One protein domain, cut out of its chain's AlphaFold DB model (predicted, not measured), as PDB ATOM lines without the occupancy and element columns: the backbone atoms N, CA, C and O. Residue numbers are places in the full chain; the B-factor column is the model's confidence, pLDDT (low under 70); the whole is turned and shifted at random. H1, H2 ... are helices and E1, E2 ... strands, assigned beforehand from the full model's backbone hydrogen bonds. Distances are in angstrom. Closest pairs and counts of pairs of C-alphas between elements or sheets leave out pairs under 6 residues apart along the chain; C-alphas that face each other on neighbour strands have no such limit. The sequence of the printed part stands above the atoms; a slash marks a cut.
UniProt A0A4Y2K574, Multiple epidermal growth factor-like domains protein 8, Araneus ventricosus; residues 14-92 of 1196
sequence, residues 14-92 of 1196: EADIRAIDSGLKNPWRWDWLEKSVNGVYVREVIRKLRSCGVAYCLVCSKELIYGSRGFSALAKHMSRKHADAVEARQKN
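AT A GLANCE: This is residues 14 to 92 of the 1196 residues of the protein "Multiple epidermal growth factor-like domains protein 8" of Araneus ventricosus (UniProt A0A4Y2K574). A small wall of three antiparallel strands, E1, E2 and E3, has the longest helix, H4, over one face, where residues 73 to 78 of H4 come near the sheet and H4 runs along the strands over E2 and, only just, E3; the opposite face is bare. The short helices H2 and H3 meet at a corner by their link, H2 only grazing the sheet and H3 not on it, while H1 and H5 lie at the two opposite ends of the long axis. The printed part has 79 residues, with the order H1 H2 H3 E1 E2 E3 H4 H5 along the chain and the sheet order E1 - E2 - E3; the class is mixed, helices and strands. The whole is compact, with a radius of gyration of the C-alphas of 12.6 A, and only just elongated, spanning 40 by 20 by 20 A.

HOW THE PARTS SIT: Strands E1, residues 46 to 48, E2, residues 54 to 57, and E3, residues 62 to 65, form a meander, each strand the antiparallel neighbour of the one before. E1 and E2 are a hairpin at 149 degrees between directions, with N 47 and O 56 within hydrogen-bond range at 2.8 A. E2 and E3 are a hairpin at 146 degrees, with N 64 and O 55 at 2.7 A. H4, residues 71 to 81, is on the sheet at a height of 9.6 A; it runs along the strands, at 27 degrees to E2 on the local plane. It lies over E2 and, only just, over E3, with 3 of its C-alphas; the closest C-alphas of E3 and H4 are those of Leu 64 and Leu 74, 7.4 A apart. H2, residues 30 to 34, only grazes the sheet. It and H3, residues 42 to 45, touch only at the corner, the closest C-alphas being those of Leu 33 and Arg 43, 4.4 A apart. H3 and H4 are near each other, with 6 pairs of C-alphas within 10 A. H5, residues 83 to 90, and H4 meet only through their link. H1, residues 14 to 20, is apart from E1, E2, E3 and H4. Every O i to N i+4 pair is within hydrogen-bond range in H1 and H5; H4 has 5 of 7, H2 has 0 of 1 but 2 of 2 O i to N i+3 pairs, and H3 is too short for an O i to N i+4 pair.

IN THESE COORDINATES: E2 is 10.3 A long and E3 10.0 A, against 6.9 A for E1. H4 runs 16.2 A from C-alpha 71 at (47.071, 45.032, 0.753) to C-alpha 81. H1 begins at C-alpha 14, (39.019, 60.530, 2.277), and is 9.9 A long; H2 is 7.6 A and H3 5.5 A. H5, 10.7 A, ends at C-alpha 90, (27.630, 34.084, -3.388).

THE WHOLE: The two C-alphas farthest apart, those of Gly 23 and Asn 92, are 41.1 A apart. The printed part has no cut and no long link. Mean pLDDT of the printed part is 75.7; residues 14 to 15, 38 to 39 and 79 to 92 are under 70.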
ATOM      1  N   GLU A  14      37.656  60.799   2.766       67.62
ATOM      2  CA  GLU A  14      39.019  60.530   2.277       67.62
ATOM      3  C   GLU A  14      40.083  61.490   2.841       67.62
ATOM      4  O   GLU A  14      41.216  61.068   3.092       67.62
ATOM      5  N   ALA A  15      39.717  62.750   3.098       65.12
ATOM      6  CA  ALA A  15      40.604  63.744   3.704       65.12
ATOM      7  C   ALA A  15      40.989  63.378   5.154       65.12
ATOM      8  O   ALA A  15      42.166  63.452   5.510       65.12
ATOM      9  N   ASP A  16      40.032  62.878   5.948       72.06
ATOM     10  CA  ASP A  16      40.253  62.419   7.326       72.06
ATOM     11  C   ASP A  16      41.180  61.197   7.371       72.06
ATOM     12  O   ASP A  16      42.033  61.085   8.250       72.06
ATOM     13  N   ILE A  17      41.061  60.270   6.412       76.56
ATOM     14  CA  ILE A  17      41.899  59.061   6.395       76.56
ATOM     15  C   ILE A  17      43.363  59.385   6.112       76.56
ATOM     16  O   ILE A  17      44.240  58.779   6.732       76.56
ATOM     17  N   ARG A  18      43.645  60.328   5.205       74.00
ATOM     18  CA  ARG A  18      45.029  60.743   4.920       74.00
ATOM     19  C   ARG A  18      45.702  61.338   6.160       74.00
ATOM     20  O   ARG A  18      46.897  61.125   6.344       74.00
ATOM     21  N   ALA A  19      44.937  62.000   7.030       77.88
ATOM     22  CA  ALA A  19      45.411  62.465   8.331       77.88
ATOM     23  C   ALA A  19      45.568  61.311   9.348       77.88
ATOM     24  O   ALA A  19      46.612  61.204   9.990       77.88
ATOM     25  N   ILE A  20      44.580  60.409   9.457       80.69
ATOM     26  CA  ILE A  20      44.579  59.270  10.404       80.69
ATOM     27  C   ILE A  20      45.721  58.277  10.138       80.69
ATOM     28  O   ILE A  20      46.285  57.717  11.074       80.69
ATOM     29  N   ASP A  21      46.053  58.034   8.871       83.94
ATOM     30  CA  ASP A  21      47.097  57.090   8.449       83.94
ATOM     31  C   ASP A  21      48.439  57.786   8.130       83.94
ATOM     32  O   ASP A  21      49.330  57.179   7.523       83.94
ATOM     33  N   SER A  22      48.601  59.053   8.531       77.75
ATOM     34  CA  SER A  22      49.856  59.790   8.359       77.75
ATOM     35  C   SER A  22      51.011  59.088   9.093       77.75
ATOM     36  O   SER A  22      50.869  58.608  10.215       77.75
ATOM     37  N   GLY A  23      52.160  58.950   8.426       75.69
ATOM     38  CA  GLY A  23      53.341  58.279   8.991       75.69
ATOM     39  C   GLY A  23      53.342  56.744   8.916       75.69
ATOM     40  O   GLY A  23      54.324  56.117   9.316       75.69
ATOM     41  N   LEU A  24      52.302  56.104   8.367       81.25
ATOM     42  CA  LEU A  24      52.315  54.656   8.130       81.25
ATOM     43  C   LEU A  24      53.119  54.279   6.884       81.25
ATOM     44  O   LEU A  24      53.001  54.898   5.828       81.25
ATOM     45  N   LYS A  25      53.834  53.148   6.961       80.88
ATOM     46  CA  LYS A  25      54.543  52.559   5.811       80.88
ATOM     47  C   LYS A  25      53.604  52.241   4.640       80.88
ATOM     48  O   LYS A  25      54.013  52.314   3.487       80.88
ATOM     49  N   ASN A  26      52.357  51.861   4.928       83.44
ATOM     50  CA  ASN A  26      51.327  51.612   3.922       83.44
ATOM     51  C   ASN A  26      50.004  52.278   4.346       83.44
ATOM     52  O   ASN A  26      49.247  51.656   5.101       83.44
ATOM     53  N   PRO A  27      49.707  53.502   3.875       84.62
ATOM     54  CA  PRO A  27      48.434  54.159   4.157       84.62
ATOM     55  C   PRO A  27      47.281  53.470   3.416       84.62
ATOM     56  O   PRO A  27      47.485  52.839   2.371       84.62
ATOM     57  N   TRP A  28      46.064  53.581   3.952       88.38
ATOM     58  CA  TRP A  28      44.867  53.026   3.323       88.38
ATOM     59  C   TRP A  28      44.641  53.605   1.925       88.38
ATOM     60  O   TRP A  28      44.714  54.814   1.717       88.38
ATOM     61  N   ARG A  29      44.305  52.735   0.967       84.00
ATOM     62  CA  ARG A  29      43.878  53.140  -0.378       84.00
ATOM     63  C   ARG A  29      42.501  52.568  -0.660       84.00
ATOM     64  O   ARG A  29      42.319  51.353  -0.592       84.00
ATOM     65  N   TRP A  30      41.549  53.426  -1.016       84.00
ATOM     66  CA  TRP A  30      40.183  52.999  -1.325       84.00
ATOM     67  C   TRP A  30      40.119  52.029  -2.509       84.00
ATOM     68  O   TRP A  30      39.320  51.097  -2.475       84.00
ATOM     69  N   ASP A  31      41.042  52.136  -3.466       83.19
ATOM     70  CA  ASP A  31      41.163  51.207  -4.600       83.19
ATOM     71  C   ASP A  31      41.451  49.758  -4.179       83.19
ATOM     72  O   ASP A  31      41.236  48.823  -4.948       83.19
ATOM     73  N   TRP A  32      41.925  49.519  -2.948       87.69
ATOM     74  CA  TRP A  32      42.070  48.160  -2.422       87.69
ATOM     75  C   TRP A  32      40.732  47.445  -2.272       87.69
ATOM     76  O   TRP A  32      40.706  46.221  -2.370       87.69
ATOM     77  N   LEU A  33      39.639  48.184  -2.066       81.56
ATOM     78  CA  LEU A  33      38.290  47.631  -1.980       81.56
ATOM     79  C   LEU A  33      37.788  47.096  -3.331       81.56
ATOM     80  O   LEU A  33      36.978  46.168  -3.352       81.56
ATOM     81  N   GLU A  34      38.316  47.626  -4.436       80.69
ATOM     82  CA  GLU A  34      37.970  47.221  -5.804       80.69
ATOM     83  C   GLU A  34      38.815  46.048  -6.320       80.69
ATOM     84  O   GLU A  34      38.539  45.494  -7.383       80.69
ATOM     85  N   LYS A  35      39.825  45.606  -5.562       83.06
ATOM     86  CA  LYS A  35      40.605  44.407  -5.891       83.06
ATOM     87  C   LYS A  35      39.849  43.140  -5.489       83.06
ATOM     88  O   LYS A  35      39.165  43.111  -4.464       83.06
ATOM     89  N   SER A  36      40.021  42.072  -6.266       78.06
ATOM     90  CA  SER A  36      39.455  40.752  -5.978       78.06
ATOM     91  C   SER A  36      40.512  39.768  -5.479       78.06
ATOM     92  O   SER A  36      41.603  39.690  -6.045       78.06
ATOM     93  N   VAL A  37      40.175  38.963  -4.471       73.88
ATOM     94  CA  VAL A  37      40.997  37.842  -3.985       73.88
ATOM     95  C   VAL A  37      40.131  36.585  -4.032       73.88
ATOM     96  O   VAL A  37      39.070  36.563  -3.414       73.88
ATOM     97  N   ASN A  38      40.549  35.562  -4.785       68.62
ATOM     98  CA  ASN A  38      39.781  34.324  -5.014       68.62
ATOM     99  C   ASN A  38      38.331  34.568  -5.499       68.62
ATOM    100  O   ASN A  38      37.400  33.938  -5.008       68.62
ATOM    101  N   GLY A  39      38.127  35.508  -6.434       67.06
ATOM    102  CA  GLY A  39      36.807  35.799  -7.025       67.06
ATOM    103  C   GLY A  39      35.877  36.688  -6.182       67.06
ATOM    104  O   GLY A  39      34.718  36.871  -6.544       67.06
ATOM    105  N   VAL A  40      36.372  37.255  -5.075       70.00
ATOM    106  CA  VAL A  40      35.594  38.085  -4.139       70.00
ATOM    107  C   VAL A  40      36.212  39.468  -4.026       70.00
ATOM    108  O   VAL A  40      37.404  39.586  -3.725       70.00
ATOM    109  N   TYR A  41      35.409  40.517  -4.211       80.12
ATOM    110  CA  TYR A  41      35.874  41.887  -4.013       80.12
ATOM    111  C   TYR A  41      36.108  42.191  -2.536       80.12
ATOM    112  O   TYR A  41      35.305  41.864  -1.662       80.12
ATOM    113  N   VAL A  42      37.203  42.883  -2.242       80.44
ATOM    114  CA  VAL A  42      37.592  43.225  -0.868       80.44
ATOM    115  C   VAL A  42      36.529  44.103  -0.189       80.44
ATOM    116  O   VAL A  42      36.290  43.944   1.011       80.44
ATOM    117  N   ARG A  43      35.797  44.936  -0.952       79.50
ATOM    118  CA  ARG A  43      34.629  45.709  -0.478       79.50
ATOM    119  C   ARG A  43      33.492  44.866   0.093       79.50
ATOM    120  O   ARG A  43      32.658  45.395   0.820       79.50
ATOM    121  N   GLU A  44      33.421  43.573  -0.192       71.81
ATOM    122  CA  GLU A  44      32.362  42.702   0.339       71.81
ATOM    123  C   GLU A  44      32.704  42.152   1.730       71.81
ATOM    124  O   GLU A  44      31.817  41.759   2.490       71.81
ATOM    125  N   VAL A  45      33.991  42.154   2.090       76.25
ATOM    126  CA  VAL A  45      34.505  41.452   3.276       76.25
ATOM    127  C   VAL A  45      35.140  42.404   4.285       76.25
ATOM    128  O   VAL A  45      35.055  42.145   5.484       76.25
ATOM    129  N   ILE A  46      35.749  43.505   3.841       83.62
ATOM    130  CA  ILE A  46      36.567  44.377   4.691       83.62
ATOM    131  C   ILE A  46      35.986  45.799   4.744       83.62
ATOM    132  O   ILE A  46      35.488  46.332   3.751       83.62
ATOM    133  N   ARG A  47      36.021  46.420   5.928       87.38
ATOM    134  CA  ARG A  47      35.678  47.830   6.180       87.38
ATOM    135  C   ARG A  47      36.855  48.542   6.837       87.38
ATOM    136  O   ARG A  47      37.553  47.942   7.646       87.38
ATOM    137  N   LYS A  48      37.084  49.809   6.506       86.88
ATOM    138  CA  LYS A  48      38.106  50.638   7.159       86.88
ATOM    139  C   LYS A  48      37.542  51.215   8.458       86.88
ATOM    140  O   LYS A  48      36.415  51.704   8.465       86.88
ATOM    141  N   LEU A  49      38.312  51.125   9.543       85.56
ATOM    142  CA  LEU A  49      37.971  51.731  10.831       85.56
ATOM    143  C   LEU A  49      38.644  53.098  10.999       85.56
ATOM    144  O   LEU A  49      39.711  53.347  10.423       85.56
ATOM    145  N   ARG A  50      38.055  53.952  11.843       81.62
ATOM    146  CA  ARG A  50      38.580  55.258  12.282       81.62
ATOM    147  C   ARG A  50      39.711  55.068  13.310       81.62
ATOM    148  O   ARG A  50      39.693  55.618  14.404       81.62
ATOM    149  N   SER A  51      40.683  54.224  12.965       81.81
ATOM    150  CA  SER A  51      41.882  53.902  13.747       81.81
ATOM    151  C   SER A  51      43.070  53.702  12.803       81.81
ATOM    152  O   SER A  51      42.913  53.111  11.729       81.81
ATOM    153  N   CYS A  52      44.247  54.203  13.188       84.38
ATOM    154  CA  CYS A  52      45.455  54.221  12.355       84.38
ATOM    155  C   CYS A  52      45.873  52.801  11.937       84.38
ATOM    156  O   CYS A  52      46.131  51.948  12.786       84.38
ATOM    157  N   GLY A  53      45.922  52.517  10.631       84.31
ATOM    158  CA  GLY A  53      46.474  51.256  10.114       84.31
ATOM    159  C   GLY A  53      45.632  49.996  10.357       84.31
ATOM    160  O   GLY A  53      46.146  48.891  10.147       84.31
ATOM    161  N   VAL A  54      44.365  50.140  10.778       88.25
ATOM    162  CA  VAL A  54      43.457  49.028  11.113       88.25
ATOM    163  C   VAL A  54      42.210  48.993  10.219       88.25
ATOM    164  O   VAL A  54      41.577  50.011   9.939       88.25
ATOM    165  N   ALA A  55      41.847  47.791   9.775       87.75
ATOM    166  CA  ALA A  55      40.624  47.468   9.048       87.75
ATOM    167  C   ALA A  55      39.844  46.360   9.775       87.75
ATOM    168  O   ALA A  55      40.372  45.690  10.652       87.75
ATOM    169  N   TYR A  56      38.589  46.136   9.414       86.44
ATOM    170  CA  TYR A  56      37.688  45.195  10.069       86.44
ATOM    171  C   TYR A  56      37.105  44.204   9.068       86.44
ATOM    172  O   TYR A  56      36.606  44.597   8.014       86.44
ATOM    173  N   CYS A  57      37.144  42.915   9.397       83.75
ATOM    174  CA  CYS A  57      36.554  41.860   8.584       83.75
ATOM    175  C   CYS A  57      35.106  41.589   9.009       83.75
ATOM    176  O   CYS A  57      34.856  41.080  10.101       83.75
ATOM    177  N   LEU A  58      34.153  41.841   8.110       72.12
ATOM    178  CA  LEU A  58      32.716  41.623   8.314       72.12
ATOM    179  C   LEU A  58      32.318  40.143   8.385       72.12
ATOM    180  O   LEU A  58      31.194  39.825   8.771       72.12
ATOM    181  N   VAL A  59      33.198  39.228   7.969       71.12
ATOM    182  CA  VAL A  59      32.888  37.792   7.930       71.12
ATOM    183  C   VAL A  59      33.315  37.085   9.220       71.12
ATOM    184  O   VAL A  59      32.563  36.258   9.720       71.12
ATOM    185  N   CYS A  60      34.482  37.411   9.793       72.94
ATOM    186  CA  CYS A  60      34.944  36.814  11.060       72.94
ATOM    187  C   CYS A  60      34.918  37.776  12.256       72.94
ATOM    188  O   CYS A  60      35.312  37.383  13.351       72.94
ATOM    189  N   SER A  61      34.445  39.010  12.058       78.56
ATOM    190  CA  SER A  61      34.328  40.041  13.093       78.56
ATOM    191  C   SER A  61      35.653  40.395  13.790       78.56
ATOM    192  O   SER A  61      35.662  40.693  14.983       78.56
ATOM    193  N   LYS A  62      36.782  40.360  13.060       79.56
ATOM    194  CA  LYS A  62      38.131  40.657  13.582       79.56
ATOM    195  C   LYS A  62      38.739  41.915  12.973       79.56
ATOM    196  O   LYS A  62      38.552  42.188  11.789       79.56
ATOM    197  N   GLU A  63      39.522  42.619  13.782       86.88
ATOM    198  CA  GLU A  63      40.376  43.724  13.350       86.88
ATOM    199  C   GLU A  63      41.671  43.209  12.705       86.88
ATOM    200  O   GLU A  63      42.224  42.177  13.091       86.88
ATOM    201  N   LEU A  64      42.127  43.920  11.680       84.81
ATOM    202  CA  LEU A  64      43.229  43.581  10.795       84.81
ATOM    203  C   LEU A  64      44.172  44.767  10.698       84.81
ATOM    204  O   LEU A  64      43.790  45.832  10.224       84.81
ATOM    205  N   ILE A  65      45.423  44.561  11.081       85.88
ATOM    206  CA  ILE A  65      46.455  45.591  10.996       85.88
ATOM    207  C   ILE A  65      47.089  45.520   9.602       85.88
ATOM    208  O   ILE A  65      47.788  44.554   9.284       85.88
ATOM    209  N   TYR A  66      46.845  46.526   8.757       85.81
ATOM    210  CA  TYR A  66      47.449  46.635   7.421       85.81
ATOM    211  C   TYR A  66      48.632  47.605   7.373       85.81
ATOM    212  O   TYR A  66      49.423  47.509   6.436       85.81
ATOM    213  N   GLY A  67      48.803  48.493   8.360       81.44
ATOM    214  CA  GLY A  67      49.809  49.567   8.310       81.44
ATOM    215  C   GLY A  67      51.243  49.109   7.981       81.44
ATOM    216  O   GLY A  67      51.995  49.832   7.331       81.44
ATOM    217  N   SER A  68      51.617  47.872   8.338       79.12
ATOM    218  CA  SER A  68      52.952  47.305   8.087       79.12
ATOM    219  C   SER A  68      53.116  46.572   6.746       79.12
ATOM    220  O   SER A  68      54.204  46.603   6.170       79.12
ATOM    221  N   ARG A  69      52.068  45.904   6.236       79.69
ATOM    222  CA  ARG A  69      52.131  44.991   5.067       79.69
ATOM    223  C   ARG A  69      51.147  45.334   3.938       79.69
ATOM    224  O   ARG A  69      51.065  44.590   2.959       79.69
ATOM    225  N   GLY A  70      50.398  46.427   4.073       84.06
ATOM    226  CA  GLY A  70      49.445  46.930   3.088       84.06
ATOM    227  C   GLY A  70      48.413  45.888   2.649       84.06
ATOM    228  O   GLY A  70      47.982  45.032   3.428       84.06
ATOM    229  N   PHE A  71      48.050  45.932   1.366       84.62
ATOM    230  CA  PHE A  71      47.071  45.032   0.753       84.62
ATOM    231  C   PHE A  71      47.365  43.538   0.974       84.62
ATOM    232  O   PHE A  71      46.440  42.745   1.145       84.62
ATOM    233  N   SER A  72      48.638  43.137   1.044       82.94
ATOM    234  CA  SER A  72      49.027  41.734   1.237       82.94
ATOM    235  C   SER A  72      48.545  41.156   2.575       82.94
ATOM    236  O   SER A  72      48.271  39.958   2.658       82.94
ATOM    237  N   ALA A  73      48.383  41.984   3.618       82.81
ATOM    238  CA  ALA A  73      47.780  41.558   4.886       82.81
ATOM    239  C   ALA A  73      46.289  41.220   4.727       82.81
ATOM    240  O   ALA A  73      45.816  40.217   5.267       82.81
ATOM    241  N   LEU A  74      45.573  42.027   3.941       85.06
ATOM    242  CA  LEU A  74      44.150  41.859   3.653       85.06
ATOM    243  C   LEU A  74      43.919  40.631   2.760       85.06
ATOM    244  O   LEU A  74      43.104  39.768   3.085       85.06
ATOM    245  N   ALA A  75      44.718  40.487   1.699       81.12
ATOM    246  CA  ALA A  75      44.633  39.361   0.774       81.12
ATOM    247  C   ALA A  75      44.957  38.017   1.447       81.12
ATOM    248  O   ALA A  75      44.235  37.040   1.256       81.12
ATOM    249  N   LYS A  76      45.987  37.966   2.307       81.44
ATOM    250  CA  LYS A  76      46.340  36.754   3.069       81.44
ATOM    251  C   LYS A  76      45.270  36.371   4.095       81.44
ATOM    252  O   LYS A  76      45.079  35.186   4.372       81.44
ATOM    253  N   HIS A  77      44.583  37.356   4.675       80.88
ATOM    254  CA  HIS A  77      43.458  37.096   5.568       80.88
ATOM    255  C   HIS A  77      42.274  36.483   4.804       80.88
ATOM    256  O   HIS A  77      41.724  35.473   5.245       80.88
ATOM    257  N   MET A  78      41.941  37.037   3.633       73.81
ATOM    258  CA  MET A  78      40.858  36.544   2.776       73.81
ATOM    259  C   MET A  78      41.132  35.141   2.209       73.81
ATOM    260  O   MET A  78      40.220  34.318   2.176       73.81
ATOM    261  N   SER A  79      42.376  34.822   1.835       68.06
ATOM    262  CA  SER A  79      42.700  33.540   1.194       68.06
ATOM    263  C   SER A  79      42.716  32.327   2.135       68.06
ATOM    264  O   SER A  79      42.408  31.226   1.694       68.06
ATOM    265  N   ARG A  80      43.045  32.492   3.427       62.34
ATOM    266  CA  ARG A  80      43.208  31.358   4.366       62.34
ATOM    267  C   ARG A  80      41.965  30.963   5.171       62.34
ATOM    268  O   ARG A  80      41.941  29.850   5.681       62.34
ATOM    269  N   LYS A  81      40.993  31.860   5.386       58.81
ATOM    270  CA  LYS A  81      39.890  31.625   6.352       58.81
ATOM    271  C   LYS A  81      38.474  31.871   5.825       58.81
ATOM    272  O   LYS A  81      37.525  31.642   6.567       58.81
ATOM    273  N   HIS A  82      38.322  32.347   4.589       64.62
ATOM    274  CA  HIS A  82      37.042  32.875   4.107       64.62
ATOM    275  C   HIS A  82      36.541  32.280   2.787       64.62
ATOM    276  O   HIS A  82      35.413  32.588   2.417       64.62
ATOM    277  N   ALA A  83      37.309  31.413   2.118       57.84
ATOM    278  CA  ALA A  83      36.915  30.810   0.840       57.84
ATOM    279  C   ALA A  83      35.540  30.112   0.931       57.84
ATOM    280  O   ALA A  83      34.606  30.511   0.239       57.84
ATOM    281  N   ASP A  84      35.364  29.206   1.897       57.31
ATOM    282  CA  ASP A  84      34.105  28.464   2.082       57.31
ATOM    283  C   ASP A  84      32.934  29.359   2.534       57.31
ATOM    284  O   ASP A  84      31.775  29.141   2.177       57.31
ATOM    285  N   ALA A  85      33.219  30.398   3.328       55.72
ATOM    286  CA  ALA A  85      32.205  31.309   3.861       55.72
ATOM    287  C   ALA A  85      31.704  32.319   2.816       55.72
ATOM    288  O   ALA A  85      30.558  32.767   2.898       55.72
ATOM    289  N   VAL A  86      32.547  32.684   1.845       56.12
ATOM    290  CA  VAL A  86      32.152  33.579   0.757       56.12
ATOM    291  C   VAL A  86      31.505  32.817  -0.397       56.12
ATOM    292  O   VAL A  86      30.502  33.295  -0.922       56.12
ATOM    293  N   GLU A  87      31.949  31.598  -0.710       53.50
ATOM    294  CA  GLU A  87      31.245  30.731  -1.667       53.50
ATOM    295  C   GLU A  87      29.806  30.436  -1.194       53.50
ATOM    296  O   GLU A  87      28.852  30.471  -1.976       53.50
ATOM    297  N   ALA A  88      29.614  30.269   0.120       51.22
ATOM    298  CA  ALA A  88      28.294  30.142   0.737       51.22
ATOM    299  C   ALA A  88      27.456  31.440   0.722       51.22
ATOM    300  O   ALA A  88      26.231  31.355   0.810       51.22
ATOM    301  N   ARG A  89      28.069  32.631   0.622       49.53
ATOM    302  CA  ARG A  89      27.357  33.917   0.464       49.53
ATOM    303  C   ARG A  89      27.033  34.227  -0.999       49.53
ATOM    304  O   ARG A  89      25.947  34.718  -1.255       49.53
ATOM    305  N   GLN A  90      27.905  33.898  -1.954       47.69
ATOM    306  CA  GLN A  90      27.630  34.084  -3.388       47.69
ATOM    307  C   GLN A  90      26.542  33.127  -3.904       47.69
ATOM    308  O   GLN A  90      25.741  33.511  -4.750       47.69
ATOM    309  N   LYS A  91      26.449  31.908  -3.349       45.09
ATOM    310  CA  LYS A  91      25.361  30.954  -3.648       45.09
ATOM    311  C   LYS A  91      24.042  31.256  -2.919       45.09
ATOM    312  O   LYS A  91      23.032  30.631  -3.223       45.09
ATOM    313  N   ASN A  92      24.030  32.207  -1.981       37.25
ATOM    314  CA  ASN A  92      22.833  32.646  -1.266       37.25
ATOM    315  C   ASN A  92      22.595  34.134  -1.533       37.25
ATOM    316  O   ASN A  92      23.074  34.988  -0.790       37.25
TER     317      ASN A  92